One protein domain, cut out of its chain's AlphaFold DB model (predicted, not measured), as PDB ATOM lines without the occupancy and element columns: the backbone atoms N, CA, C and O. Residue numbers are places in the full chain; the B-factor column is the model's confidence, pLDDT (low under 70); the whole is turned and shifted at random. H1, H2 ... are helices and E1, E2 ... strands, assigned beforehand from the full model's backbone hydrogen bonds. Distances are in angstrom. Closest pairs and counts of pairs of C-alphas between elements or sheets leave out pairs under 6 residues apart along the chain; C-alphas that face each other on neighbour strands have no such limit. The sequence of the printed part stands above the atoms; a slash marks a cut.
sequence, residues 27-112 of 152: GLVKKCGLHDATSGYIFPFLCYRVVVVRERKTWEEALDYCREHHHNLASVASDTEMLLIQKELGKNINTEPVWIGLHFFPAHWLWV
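This is residues 27 to 112 of the 152 residues of the protein "C-type lectin domain-containing protein" of Lates calcarifer (UniProt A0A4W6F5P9). A curled sheet of four strands, E2, E1, E5 and E6, makes a body with the hairpin of E3 and E4, whose E3 packs on E5, while H1 crosses over E5. H2 lies at one end of the longest axis and the turn between E5 and E6 at the other. The printed part has 86 residues, with six named strands and two named helices in the order E1 E2 E3 E4 H1 H2 E5 E6. Both sheets are antiparallel, the class is mixed, and the whole is compact, with a radius of gyration of the C-alphas of 11.6 A and spans of 34 by 24 by 22 A.

The strongly twisted sheet runs E2, residues 33 to 37, E1, 27 to 30, E5, 98 to 105, E6, 108 to 111. Within hydrogen-bond range are N 28 and O 35, 2.9 A, N 29 and O 98, 2.9 A, and N 103 and O 110, 2.9 A. E5 bends by 62 degrees at residue 101. E3, residues 43 to 47, touches E5, the closest C-alphas being those of Phe 45 and Trp 99, 4.4 A. E3 forms a hairpin with E4, residues 51 to 57, with N 47 and O 51 at 2.9 A. H1, residues 59 to 69, is on the four-stranded sheet at a height of 9.6 A, over E5 and across it at 69 degrees on the local plane. H2, residues 79 to 92, only grazes that sheet. In H1 and H2 every O i to N i+4 pair is within hydrogen-bond range.

E1 begins at C-alpha 27 (107.262, 19.053, -23.292) and E6 ends at C-alpha 111 (109.826, 9.965, -23.013). H2 and E5 each measure 19.8 A, H1 15.3 A and E4 15.0 A.

The C-alphas of Lys 91 and Pro 106, the two farthest apart, are 35.4 A apart. The printed part has no cut and no long link. Residues 93 to 95 and 106 to 107 have pLDDT under 70.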
ATOM      1  N   GLY A  27     106.079  18.393 -22.758       89.12
ATOM      2  CA  GLY A  27     107.262  19.053 -23.292       89.12
ATOM      3  C   GLY A  27     107.122  19.448 -24.756       89.12
ATOM      4  O   GLY A  27     106.528  18.747 -25.580       89.12
ATOM      5  N   LEU A  28     107.754  20.566 -25.087       90.00
ATOM      6  CA  LEU A  28     107.878  21.082 -26.442       90.00
ATOM      7  C   LEU A  28     109.317  21.515 -26.729       90.00
ATOM      8  O   LEU A  28     110.088  21.812 -25.815       90.00
ATOM      9  N   VAL A  29     109.670  21.581 -28.011       87.56
ATOM     10  CA  VAL A  29     110.913  22.208 -28.479       87.56
ATOM     11  C   VAL A  29     110.579  23.590 -29.028       87.56
ATOM     12  O   VAL A  29     109.736  23.735 -29.916       87.56
ATOM     13  N   LYS A  30     111.272  24.610 -28.522       83.44
ATOM     14  CA  LYS A  30     111.436  25.906 -29.195       83.44
ATOM     15  C   LYS A  30     112.803  25.937 -29.870       83.44
ATOM     16  O   LYS A  30     113.638  25.061 -29.660       83.44
ATOM     17  N   LYS A  31     113.073  27.001 -30.629       71.31
ATOM     18  CA  LYS A  31     114.364  27.241 -31.302       71.31
ATOM     19  C   LYS A  31     115.591  26.939 -30.422       71.31
ATOM     20  O   LYS A  31     116.603  26.460 -30.922       71.31
ATOM     21  N   CYS A  32     115.485  27.234 -29.132       70.38
ATOM     22  CA  CYS A  32     116.588  27.293 -28.184       70.38
ATOM     23  C   CYS A  32     116.680  26.136 -27.193       70.38
ATOM     24  O   CYS A  32     117.664  26.024 -26.463       70.38
ATOM     25  N   GLY A  33     115.661  25.286 -27.142       79.00
ATOM     26  CA  GLY A  33     115.599  24.267 -26.115       79.00
ATOM     27  C   GLY A  33     114.181  23.880 -25.758       79.00
ATOM     28  O   GLY A  33     113.218  24.167 -26.472       79.00
ATOM     29  N   LEU A  34     114.095  23.186 -24.636       84.50
ATOM     30  CA  LEU A  34     112.885  22.562 -24.145       84.50
ATOM     31  C   LEU A  34     112.125  23.496 -23.217       84.50
ATOM     32  O   LEU A  34     112.729  24.231 -22.433       84.50
ATOM     33  N   HIS A  35     110.802  23.437 -23.326       86.75
ATOM     34  CA  HIS A  35     109.857  24.090 -22.422       86.75
ATOM     35  C   HIS A  35     108.786  23.097 -22.027       86.75
ATOM     36  O   HIS A  35     108.476  22.181 -22.795       86.75
ATOM     37  N   ASP A  36     108.243  23.289 -20.837       85.56
ATOM     38  CA  ASP A  36     107.000  22.665 -20.439       85.56
ATOM     39  C   ASP A  36     105.815  23.522 -20.910       85.56
ATOM     40  O   ASP A  36     105.931  24.732 -21.112       85.56
ATOM     41  N   ALA A  37     104.691  22.877 -21.204       87.50
ATOM     42  CA  ALA A  37     103.447  23.528 -21.580       87.50
ATOM     43  C   ALA A  37     102.227  22.711 -21.140       87.50
ATOM     44  O   ALA A  37     102.294  21.508 -20.881       87.50
ATOM     45  N   THR A  38     101.086  23.392 -21.062       86.12
ATOM     46  CA  THR A  38      99.793  22.803 -20.687       86.12
ATOM     47  C   THR A  38      99.073  22.161 -21.885       86.12
ATOM     48  O   THR A  38      99.326  22.516 -23.040       86.12
ATOM     49  N   SER A  39      98.132  21.245 -21.620       80.81
ATOM     50  CA  SER A  39      97.369  20.486 -22.634       80.81
ATOM     51  C   SER A  39      96.515  21.349 -23.564       80.81
ATOM     52  O   SER A  39      96.173  20.912 -24.660       80.81
ATOM     53  N   GLY A  40      96.158  22.567 -23.147       83.94
ATOM     54  CA  GLY A  40      95.251  23.443 -23.896       83.94
ATOM     55  C   GLY A  40      95.844  24.072 -25.161       83.94
ATOM     56  O   GLY A  40      95.108  24.692 -25.931       83.94
ATOM     57  N   TYR A  41      97.154  23.955 -25.388       89.94
ATOM     58  CA  TYR A  41      97.792  24.527 -26.571       89.94
ATOM     59  C   TYR A  41      97.726  23.599 -27.788       89.94
ATOM     60  O   TYR A  41      97.844  22.381 -27.681       89.94
ATOM     61  N   ILE A  42      97.606  24.206 -28.972       93.31
ATOM     62  CA  ILE A  42      97.651  23.507 -30.259       93.31
ATOM     63  C   ILE A  42      98.892  23.916 -31.058       93.31
ATOM     64  O   ILE A  42      99.046  25.070 -31.487       93.31
ATOM     65  N   PHE A  43      99.775  22.954 -31.294       94.12
ATOM     66  CA  PHE A  43     101.043  23.166 -31.987       94.12
ATOM     67  C   PHE A  43     101.259  22.119 -33.080       94.12
ATOM     68  O   PHE A  43     100.670  21.035 -33.018       94.12
ATOM     69  N   PRO A  44     102.094  22.435 -34.084       94.81
ATOM     70  CA  PRO A  44     102.754  21.417 -34.889       94.81
ATOM     71  C   PRO A  44     103.550  20.454 -34.003       94.81
ATOM     72  O   PRO A  44     103.817  20.734 -32.832       94.81
ATOM     73  N   PHE A  45     103.953  19.315 -34.550       95.44
ATOM     74  CA  PHE A  45     104.570  18.273 -33.737       95.44
ATOM     75  C   PHE A  45     105.597  17.448 -34.505       95.44
ATOM     76  O   PHE A  45     105.598  17.385 -35.737       95.44
ATOM     77  N   LEU A  46     106.512  16.842 -33.749       94.69
ATOM     78  CA  LEU A  46     107.566  15.984 -34.270       94.69
ATOM     79  C   LEU A  46     107.242  14.532 -33.961       94.69
ATOM     80  O   LEU A  46     107.194  14.138 -32.796       94.69
ATOM     81  N   CYS A  47     107.099  13.718 -35.000       95.31
ATOM     82  CA  CYS A  47     107.069  12.272 -34.838       95.31
ATOM     83  C   CYS A  47     108.481  11.670 -34.923       95.31
ATOM     84  O   CYS A  47     109.459  12.342 -35.273       95.31
ATOM     85  N   TYR A  48     108.587  10.383 -34.589       90.56
ATOM     86  CA  TYR A  48     109.819   9.599 -34.583       90.56
ATOM     87  C   TYR A  48     110.712   9.868 -35.810       90.56
ATOM     88  O   TYR A  48     110.230   9.980 -36.935       90.56
ATOM     89  N   ARG A  49     112.033   9.952 -35.585       87.31
ATOM     90  CA  ARG A  49     113.047  10.350 -36.588       87.31
ATOM     91  C   ARG A  49     112.857  11.759 -37.165       87.31
ATOM     92  O   ARG A  49     113.237  12.005 -38.306       87.31
ATOM     93  N   VAL A  50     112.347  12.693 -36.356       88.44
ATOM     94  CA  VAL A  50     112.258  14.126 -36.702       88.44
ATOM     95  C   VAL A  50     111.349  14.358 -37.921       88.44
ATOM     96  O   VAL A  50     111.594  15.218 -38.763       88.44
ATOM     97  N   VAL A  51     110.270  13.577 -38.029       92.06
ATOM     98  CA  VAL A  51     109.235  13.824 -39.041       92.06
ATOM     99  C   VAL A  51     108.409  15.023 -38.587       92.06
ATOM    100  O   VAL A  51     107.709  14.952 -37.578       92.06
ATOM    101  N   VAL A  52     108.513  16.127 -39.325       92.25
ATOM    102  CA  VAL A  52     107.800  17.373 -39.024       92.25
ATOM    103  C   VAL A  52     106.379  17.308 -39.570       92.25
ATOM    104  O   VAL A  52     106.182  17.284 -40.786       92.25
ATOM    105  N   VAL A  53     105.388  17.353 -38.680       94.25
ATOM    106  CA  VAL A  53     103.970  17.435 -39.043       94.25
ATOM    107  C   VAL A  53     103.468  18.848 -38.760       94.25
ATOM    108  O   VAL A  53     103.543  19.334 -37.634       94.25
ATOM    109  N   ARG A  54     102.972  19.528 -39.802       93.50
ATOM    110  CA  ARG A  54     102.522  20.933 -39.732       93.50
ATOM    111  C   ARG A  54     101.083  21.099 -39.236       93.50
ATOM    112  O   ARG A  54     100.644  22.223 -39.010       93.50
ATOM    113  N   GLU A  55     100.338  20.003 -39.099       94.19
ATOM    114  CA  GLU A  55      99.007  20.029 -38.491       94.19
ATOM    115  C   GLU A  55      99.104  20.465 -37.031       94.19
ATOM    116  O   GLU A  55      99.981  20.013 -36.302       94.19
ATOM    117  N   ARG A  56      98.185  21.327 -36.597       94.88
ATOM    118  CA  ARG A  56      98.152  21.810 -35.217       94.88
ATOM    119  C   ARG A  56      97.185  20.964 -34.411       94.88
ATOM    120  O   ARG A  56      96.014  20.876 -34.776       94.88
ATOM    121  N   LYS A  57      97.689  20.358 -33.343       95.62
ATOM    122  CA  LYS A  57      96.949  19.431 -32.483       95.62
ATOM    123  C   LYS A  57      97.319  19.657 -31.020       95.62
ATOM    124  O   LYS A  57      98.372  20.245 -30.735       95.62
ATOM    125  N   THR A  58      96.464  19.220 -30.101       96.12
ATOM    126  CA  THR A  58      96.866  19.088 -28.693       96.12
ATOM    127  C   THR A  58      97.978  18.044 -28.577       96.12
ATOM    128  O   THR A  58      98.229  17.282 -29.514       96.12
ATOM    129  N   TRP A  59      98.679  18.003 -27.444       96.06
ATOM    130  CA  TRP A  59      99.749  17.020 -27.257       96.06
ATOM    131  C   TRP A  59      99.239  15.573 -27.381       96.06
ATOM    132  O   TRP A  59      99.880  14.743 -28.023       96.06
ATOM    133  N   GLU A  60      98.060  15.288 -26.825       94.94
ATOM    134  CA  GLU A  60      97.425  13.964 -26.874       94.94
ATOM    135  C   GLU A  60      97.020  13.592 -28.308       94.94
ATOM    136  O   GLU A  60      97.381  12.527 -28.801       94.94
ATOM    137  N   GLU A  61      96.369  14.511 -29.026       97.06
ATOM    138  CA  GLU A  61      96.003  14.319 -30.433       97.06
ATOM    139  C   GLU A  61      97.237  14.132 -31.336       97.06
ATOM    140  O   GLU A  61      97.213  13.358 -32.295       97.06
ATOM    141  N   ALA A  62      98.330  14.843 -31.049       96.94
ATOM    142  CA  ALA A  62      99.601  14.694 -31.749       96.94
ATOM    143  C   ALA A  62     100.256  13.332 -31.463       96.94
ATOM    144  O   ALA A  62     100.801  12.701 -32.374       96.94
ATOM    145  N   LEU A  63     100.184  12.856 -30.216       96.00
ATOM    146  CA  LEU A  63     100.648  11.526 -29.831       96.00
ATOM    147  C   LEU A  63      99.896  10.434 -30.589       96.00
ATOM    148  O   LEU A  63     100.535   9.538 -31.148       96.00
ATOM    149  N   ASP A  64      98.572  10.528 -30.636       97.19
ATOM    150  CA  ASP A  64      97.729   9.565 -31.337       97.19
ATOM    151  C   ASP A  64      98.009   9.583 -32.842       97.19
ATOM    152  O   ASP A  64      98.280   8.532 -33.427       97.19
ATOM    153  N   TYR A  65      98.113  10.771 -33.446       97.50
ATOM    154  CA  TYR A  65      98.510  10.896 -34.849       97.50
ATOM    155  C   TYR A  65      99.848  10.205 -35.124       97.50
ATOM    156  O   TYR A  65      99.968   9.427 -36.076       97.50
ATOM    157  N   CYS A  66     100.873  10.476 -34.309       96.50
ATOM    158  CA  CYS A  66     102.176   9.859 -34.511       96.50
ATOM    159  C   CYS A  66     102.120   8.344 -34.301       96.50
ATOM    160  O   CYS A  66     102.824   7.636 -35.007       96.50
ATOM    161  N   ARG A  67     101.299   7.819 -33.389       95.94
ATOM    162  CA  ARG A  67     101.133   6.366 -33.218       95.94
ATOM    163  C   ARG A  67     100.504   5.696 -34.427       95.94
ATOM    164  O   ARG A  67     100.923   4.600 -34.792       95.94
ATOM    165  N   GLU A  68      99.563   6.372 -35.068       97.06
ATOM    166  CA  GLU A  68      98.903   5.882 -36.275       97.06
ATOM    167  C   GLU A  68      99.811   5.943 -37.513       97.06
ATOM    168  O   GLU A  68      99.817   5.010 -38.316       97.06
ATOM    169  N   HIS A  69     100.611   7.006 -37.663       94.94
ATOM    170  CA  HIS A  69     101.313   7.299 -38.923       94.94
ATOM    171  C   HIS A  69     102.838   7.124 -38.855       94.94
ATOM    172  O   HIS A  69     103.487   6.820 -39.859       94.94
ATOM    173  N   HIS A  70     103.439   7.332 -37.682       90.62
ATOM    174  CA  HIS A  70     104.876   7.587 -37.520       90.62
ATOM    175  C   HIS A  70     105.454   7.065 -36.184       90.62
ATOM    176  O   HIS A  70     106.381   7.652 -35.627       90.62
ATOM    177  N   HIS A  71     104.929   5.950 -35.671       91.44
ATOM    178  CA  HIS A  71     105.313   5.292 -34.416       91.44
ATOM    179  C   HIS A  71     104.990   6.023 -33.095       91.44
ATOM    180  O   HIS A  71     104.212   5.500 -32.307       91.44
ATOM    181  N   ASN A  72     105.620   7.159 -32.791       94.19
ATOM    182  CA  ASN A  72     105.425   7.926 -31.546       94.19
ATOM    183  C   ASN A  72     105.891   9.377 -31.744       94.19
ATOM    184  O   ASN A  72     106.596   9.672 -32.713       94.19
ATOM    185  N   LEU A  73     105.537  10.276 -30.817       95.56
ATOM    186  CA  LEU A  73     106.178  11.593 -30.729       95.56
ATOM    187  C   LEU A  73     107.687  11.442 -30.477       95.56
ATOM    188  O   LEU A  73     108.129  10.523 -29.787       95.56
ATOM    189  N   ALA A  74     108.480  12.346 -31.050       92.94
ATOM    190  CA  ALA A  74     109.935  12.275 -31.023       92.94
ATOM    191  C   ALA A  74     110.506  12.488 -29.615       92.94
ATOM    192  O   ALA A  74     110.108  13.411 -28.906       92.94
ATOM    193  N   SER A  75     111.497  11.680 -29.245       89.75
ATOM    194  CA  SER A  75     112.402  11.963 -28.131       89.75
ATOM    195  C   SER A  75     113.538  12.895 -28.559       89.75
ATOM    196  O   SER A  75     113.913  12.899 -29.731       89.75
ATOM    197  N   VAL A  76     114.179  13.555 -27.597       84.31
ATOM    198  CA  VAL A  76     115.456  14.257 -27.800       84.31
ATOM    199  C   VAL A  76     116.497  13.695 -26.839       84.31
ATOM    200  O   VAL A  76     116.594  14.112 -25.690       84.31
ATOM    201  N   ALA A  77     117.256  12.703 -27.291       77.56
ATOM    202  CA  ALA A  77     118.171  11.940 -26.445       77.56
ATOM    203  C   ALA A  77     119.659  12.230 -26.718       77.56
ATOM    204  O   ALA A  77     120.519  11.621 -26.091       77.56
ATOM    205  N   SER A  78     119.988  13.121 -27.660       75.50
ATOM    206  CA  SER A  78     121.376  13.530 -27.927       75.50
ATOM    207  C   SER A  78     121.475  14.923 -28.551       75.50
ATOM    208  O   SER A  78     120.515  15.413 -29.149       75.50
ATOM    209  N   ASP A  79     122.663  15.533 -28.489       74.19
ATOM    210  CA  ASP A  79     122.958  16.812 -29.156       74.19
ATOM    211  C   ASP A  79     122.768  16.722 -30.671       74.19
ATOM    212  O   ASP A  79     122.252  17.639 -31.303       74.19
ATOM    213  N   THR A  80     123.122  15.577 -31.262       78.25
ATOM    214  CA  THR A  80     122.919  15.337 -32.696       78.25
ATOM    215  C   THR A  80     121.433  15.336 -33.049       78.25
ATOM    216  O   THR A  80     121.050  15.933 -34.053       78.25
ATOM    217  N   GLU A  81     120.585  14.722 -32.214       82.31
ATOM    218  CA  GLU A  81     119.128  14.762 -32.387       82.31
ATOM    219  C   GLU A  81     118.579  16.186 -32.220       82.31
ATOM    220  O   GLU A  81     117.785  16.620 -33.053       82.31
ATOM    221  N   MET A  82     119.042  16.943 -31.218       82.62
ATOM    222  CA  MET A  82     118.634  18.339 -31.024       82.62
ATOM    223  C   MET A  82     119.017  19.222 -32.222       82.62
ATOM    224  O   MET A  82     118.181  19.962 -32.740       82.62
ATOM    225  N   LEU A  83     120.251  19.112 -32.720       81.62
ATOM    226  CA  LEU A  83     120.715  19.857 -33.895       81.62
ATOM    227  C   LEU A  83     119.921  19.493 -35.157       81.62
ATOM    228  O   LEU A  83     119.585  20.369 -35.956       81.62
ATOM    229  N   LEU A  84     119.594  18.210 -35.339       84.06
ATOM    230  CA  LEU A  84     118.729  17.748 -36.428       84.06
ATOM    231  C   LEU A  84     117.334  18.363 -36.332       84.06
ATOM    232  O   LEU A  84     116.833  18.875 -37.331       84.06
ATOM    233  N   ILE A  85     116.737  18.365 -35.140       85.19
ATOM    234  CA  ILE A  85     115.440  18.995 -34.891       85.19
ATOM    235  C   ILE A  85     115.497  20.484 -35.230       85.19
ATOM    236  O   ILE A  85     114.698  20.949 -36.038       85.19
ATOM    237  N   GLN A  86     116.470  21.225 -34.700       83.19
ATOM    238  CA  GLN A  86     116.630  22.655 -34.985       83.19
ATOM    239  C   GLN A  86     116.784  22.933 -36.486       83.19
ATOM    240  O   GLN A  86     116.175  23.867 -37.012       83.19
ATOM    241  N   LYS A  87     117.555  22.100 -37.195       83.69
ATOM    242  CA  LYS A  87     117.732  22.200 -38.647       83.69
ATOM    243  C   LYS A  87     116.430  21.954 -39.406       83.69
ATOM    244  O   LYS A  87     116.140  22.686 -40.349       83.69
ATOM    245  N   GLU A  88     115.660  20.935 -39.034       84.06
ATOM    246  CA  GLU A  88     114.394  20.628 -39.704       84.06
ATOM    247  C   GLU A  88     113.307  21.657 -39.388       84.06
ATOM    248  O   GLU A  88     112.561  22.043 -40.290       84.06
ATOM    249  N   LEU A  89     113.269  22.191 -38.165       82.81
ATOM    250  CA  LEU A  89     112.407  23.320 -37.820       82.81
ATOM    251  C   LEU A  89     112.786  24.564 -38.627       82.81
ATOM    252  O   LEU A  89     111.926  25.133 -39.286       82.81
ATOM    253  N   GLY A  90     114.071  24.912 -38.729       78.25
ATOM    254  CA  GLY A  90     114.530  26.045 -39.544       78.25
ATOM    255  C   GLY A  90     114.257  25.932 -41.053       78.25
ATOM    256  O   GLY A  90     114.397  26.918 -41.770       78.25
ATOM    257  N   LYS A  91     113.884  24.752 -41.562       78.25
ATOM    258  CA  LYS A  91     113.430  24.570 -42.953       78.25
ATOM    259  C   LYS A  91     111.911  24.598 -43.089       78.25
ATOM    260  O   LYS A  91     111.397  24.993 -44.133       78.25
ATOM    261  N   ASN A  92     111.203  24.081 -42.088       71.38
ATOM    262  CA  ASN A  92     109.785  23.751 -42.201       71.38
ATOM    263  C   ASN A  92     108.871  24.701 -41.424       71.38
ATOM    264  O   ASN A  92     107.743  24.926 -41.857       71.38
ATOM    265  N   ILE A  93     109.334  25.197 -40.276       69.69
ATOM    266  CA  ILE A  93     108.558  25.905 -39.258       69.69
ATOM    267  C   ILE A  93     109.499  26.912 -38.571       69.69
ATOM    268  O   ILE A  93     110.167  26.606 -37.587       69.69
ATOM    269  N   ASN A  94     109.594  28.126 -39.120       64.81
ATOM    270  CA  ASN A  94     110.696  29.044 -38.799       64.81
ATOM    271  C   ASN A  94     110.718  29.617 -37.370       64.81
ATOM    272  O   ASN A  94     111.722  30.235 -37.016       64.81
ATOM    273  N   THR A  95     109.679  29.432 -36.549       67.44
ATOM    274  CA  THR A  95     109.608  30.021 -35.193       67.44
ATOM    275  C   THR A  95     108.570  29.394 -34.252       67.44
ATOM    276  O   THR A  95     108.477  29.828 -33.102       67.44
ATOM    277  N   GLU A  96     107.759  28.425 -34.688       81.88
ATOM    278  CA  GLU A  96     106.671  27.911 -33.845       81.88
ATOM    279  C   GLU A  96     107.176  26.833 -32.869       81.88
ATOM    280  O   GLU A  96     108.021  26.017 -33.249       81.88
ATOM    281  N   PRO A  97     106.673  26.805 -31.619       88.94
ATOM    282  CA  PRO A  97     106.870  25.670 -30.724       88.94
ATOM    283  C   PRO A  97     106.331  24.391 -31.360       88.94
ATOM    284  O   PRO A  97     105.289  24.429 -32.018       88.94
ATOM    285  N   VAL A  98     107.008  23.268 -31.130       93.00
ATOM    286  CA  VAL A  98     106.546  21.960 -31.604       93.00
ATOM    287  C   VAL A  98     106.468  20.946 -30.476       93.00
ATOM    288  O   VAL A  98     107.368  20.875 -29.635       93.00
ATOM    289  N   TRP A  99     105.412  20.136 -30.473       95.81
ATOM    290  CA  TRP A  99     105.285  19.052 -29.507       95.81
ATOM    291  C   TRP A  99     106.322  17.957 -29.738       95.81
ATOM    292  O   TRP A  99     106.644  17.599 -30.876       95.81
ATOM    293  N   ILE A 100     106.794  17.398 -28.627       94.06
ATOM    294  CA  ILE A 100     107.672  16.231 -28.569       94.06
ATOM    295  C   ILE A 100     107.135  15.231 -27.552       94.06
ATOM    296  O   ILE A 100     106.237  15.530 -26.773       94.06
ATOM    297  N   GLY A 101     107.720  14.042 -27.510       92.44
ATOM    298  CA  GLY A 101     107.246  12.934 -26.691       92.44
ATOM    299  C   GLY A 101     107.574  13.035 -25.204       92.44
ATOM    300  O   GLY A 101     107.670  11.994 -24.564       92.44
ATOM    301  N   LEU A 102     107.826  14.229 -24.667       90.62
ATOM    302  CA  LEU A 102     108.188  14.425 -23.265       90.62
ATOM    303  C   LEU A 102     106.918  14.670 -22.445       90.62
ATOM    304  O   LEU A 102     106.132  15.550 -22.790       90.62
ATOM    305  N   HIS A 103     106.725  13.905 -21.376       88.06
ATOM    306  CA  HIS A 103     105.547  13.992 -20.515       88.06
ATOM    307  C   HIS A 103     105.942  13.847 -19.044       88.06
ATOM    308  O   HIS A 103     106.784  13.011 -18.699       88.06
ATOM    309  N   PHE A 104     105.352  14.667 -18.181       82.44
ATOM    310  CA  PHE A 104     105.551  14.628 -16.744       82.44
ATOM    311  C   PHE A 104     104.571  13.632 -16.117       82.44
ATOM    312  O   PHE A 104     103.357  13.769 -16.225       82.44
ATOM    313  N   PHE A 105     105.094  12.587 -15.475       71.44
ATOM    314  CA  PHE A 105     104.271  11.531 -14.886       71.44
ATOM    315  C   PHE A 105     104.909  10.971 -13.609       71.44
ATOM    316  O   PHE A 105     106.120  10.756 -13.541       71.44
ATOM    317  N   PRO A 106     104.108  10.609 -12.596       60.66
ATOM    318  CA  PRO A 106     103.604  11.469 -11.513       60.66
ATOM    319  C   PRO A 106     104.680  12.162 -10.640       60.66
ATOM    320  O   PRO A 106     104.337  12.793  -9.643       60.66
ATOM    321  N   ALA A 107     105.970  12.026 -10.951       69.75
ATOM    322  CA  ALA A 107     107.049  12.724 -10.239       69.75
ATOM    323  C   ALA A 107     108.319  12.943 -11.081       69.75
ATOM    324  O   ALA A 107     109.295  13.503 -10.581       69.75
ATOM    325  N   HIS A 108     108.349  12.476 -12.332       77.62
ATOM    326  CA  HIS A 108     109.501  12.636 -13.211       77.62
ATOM    327  C   HIS A 108     109.086  12.830 -14.671       77.62
ATOM    328  O   HIS A 108     108.011  12.420 -15.101       77.62
ATOM    329  N   TRP A 109     109.970  13.454 -15.443       81.00
ATOM    330  CA  TRP A 109     109.832  13.549 -16.890       81.00
ATOM    331  C   TRP A 109     110.198  12.220 -17.545       81.00
ATOM    332  O   TRP A 109     111.207  11.612 -17.186       81.00
ATOM    333  N   LEU A 110     109.390  11.784 -18.510       84.81
ATOM    334  CA  LEU A 110     109.602  10.565 -19.285       84.81
ATOM    335  C   LEU A 110     109.384  10.820 -20.772       84.81
ATOM    336  O   LEU A 110     108.519  11.601 -21.167       84.81
ATOM    337  N   TRP A 111     110.132  10.090 -21.596       88.12
ATOM    338  CA  TRP A 111     109.826   9.965 -23.013       88.12
ATOM    339  C   TRP A 111     108.741   8.905 -23.233       88.12
ATOM    340  O   TRP A 111     108.828   7.798 -22.699       88.12
ATOM    341  N   VAL A 112     107.737   9.208 -24.060       89.19
ATOM    342  CA  VAL A 112     106.651   8.268 -24.411       89.19
ATOM    343  C   VAL A 112     107.147   7.014 -25.135       89.19
ATOM    344  O   VAL A 112     106.492   5.975 -25.079       89.19
TER     345      VAL A 112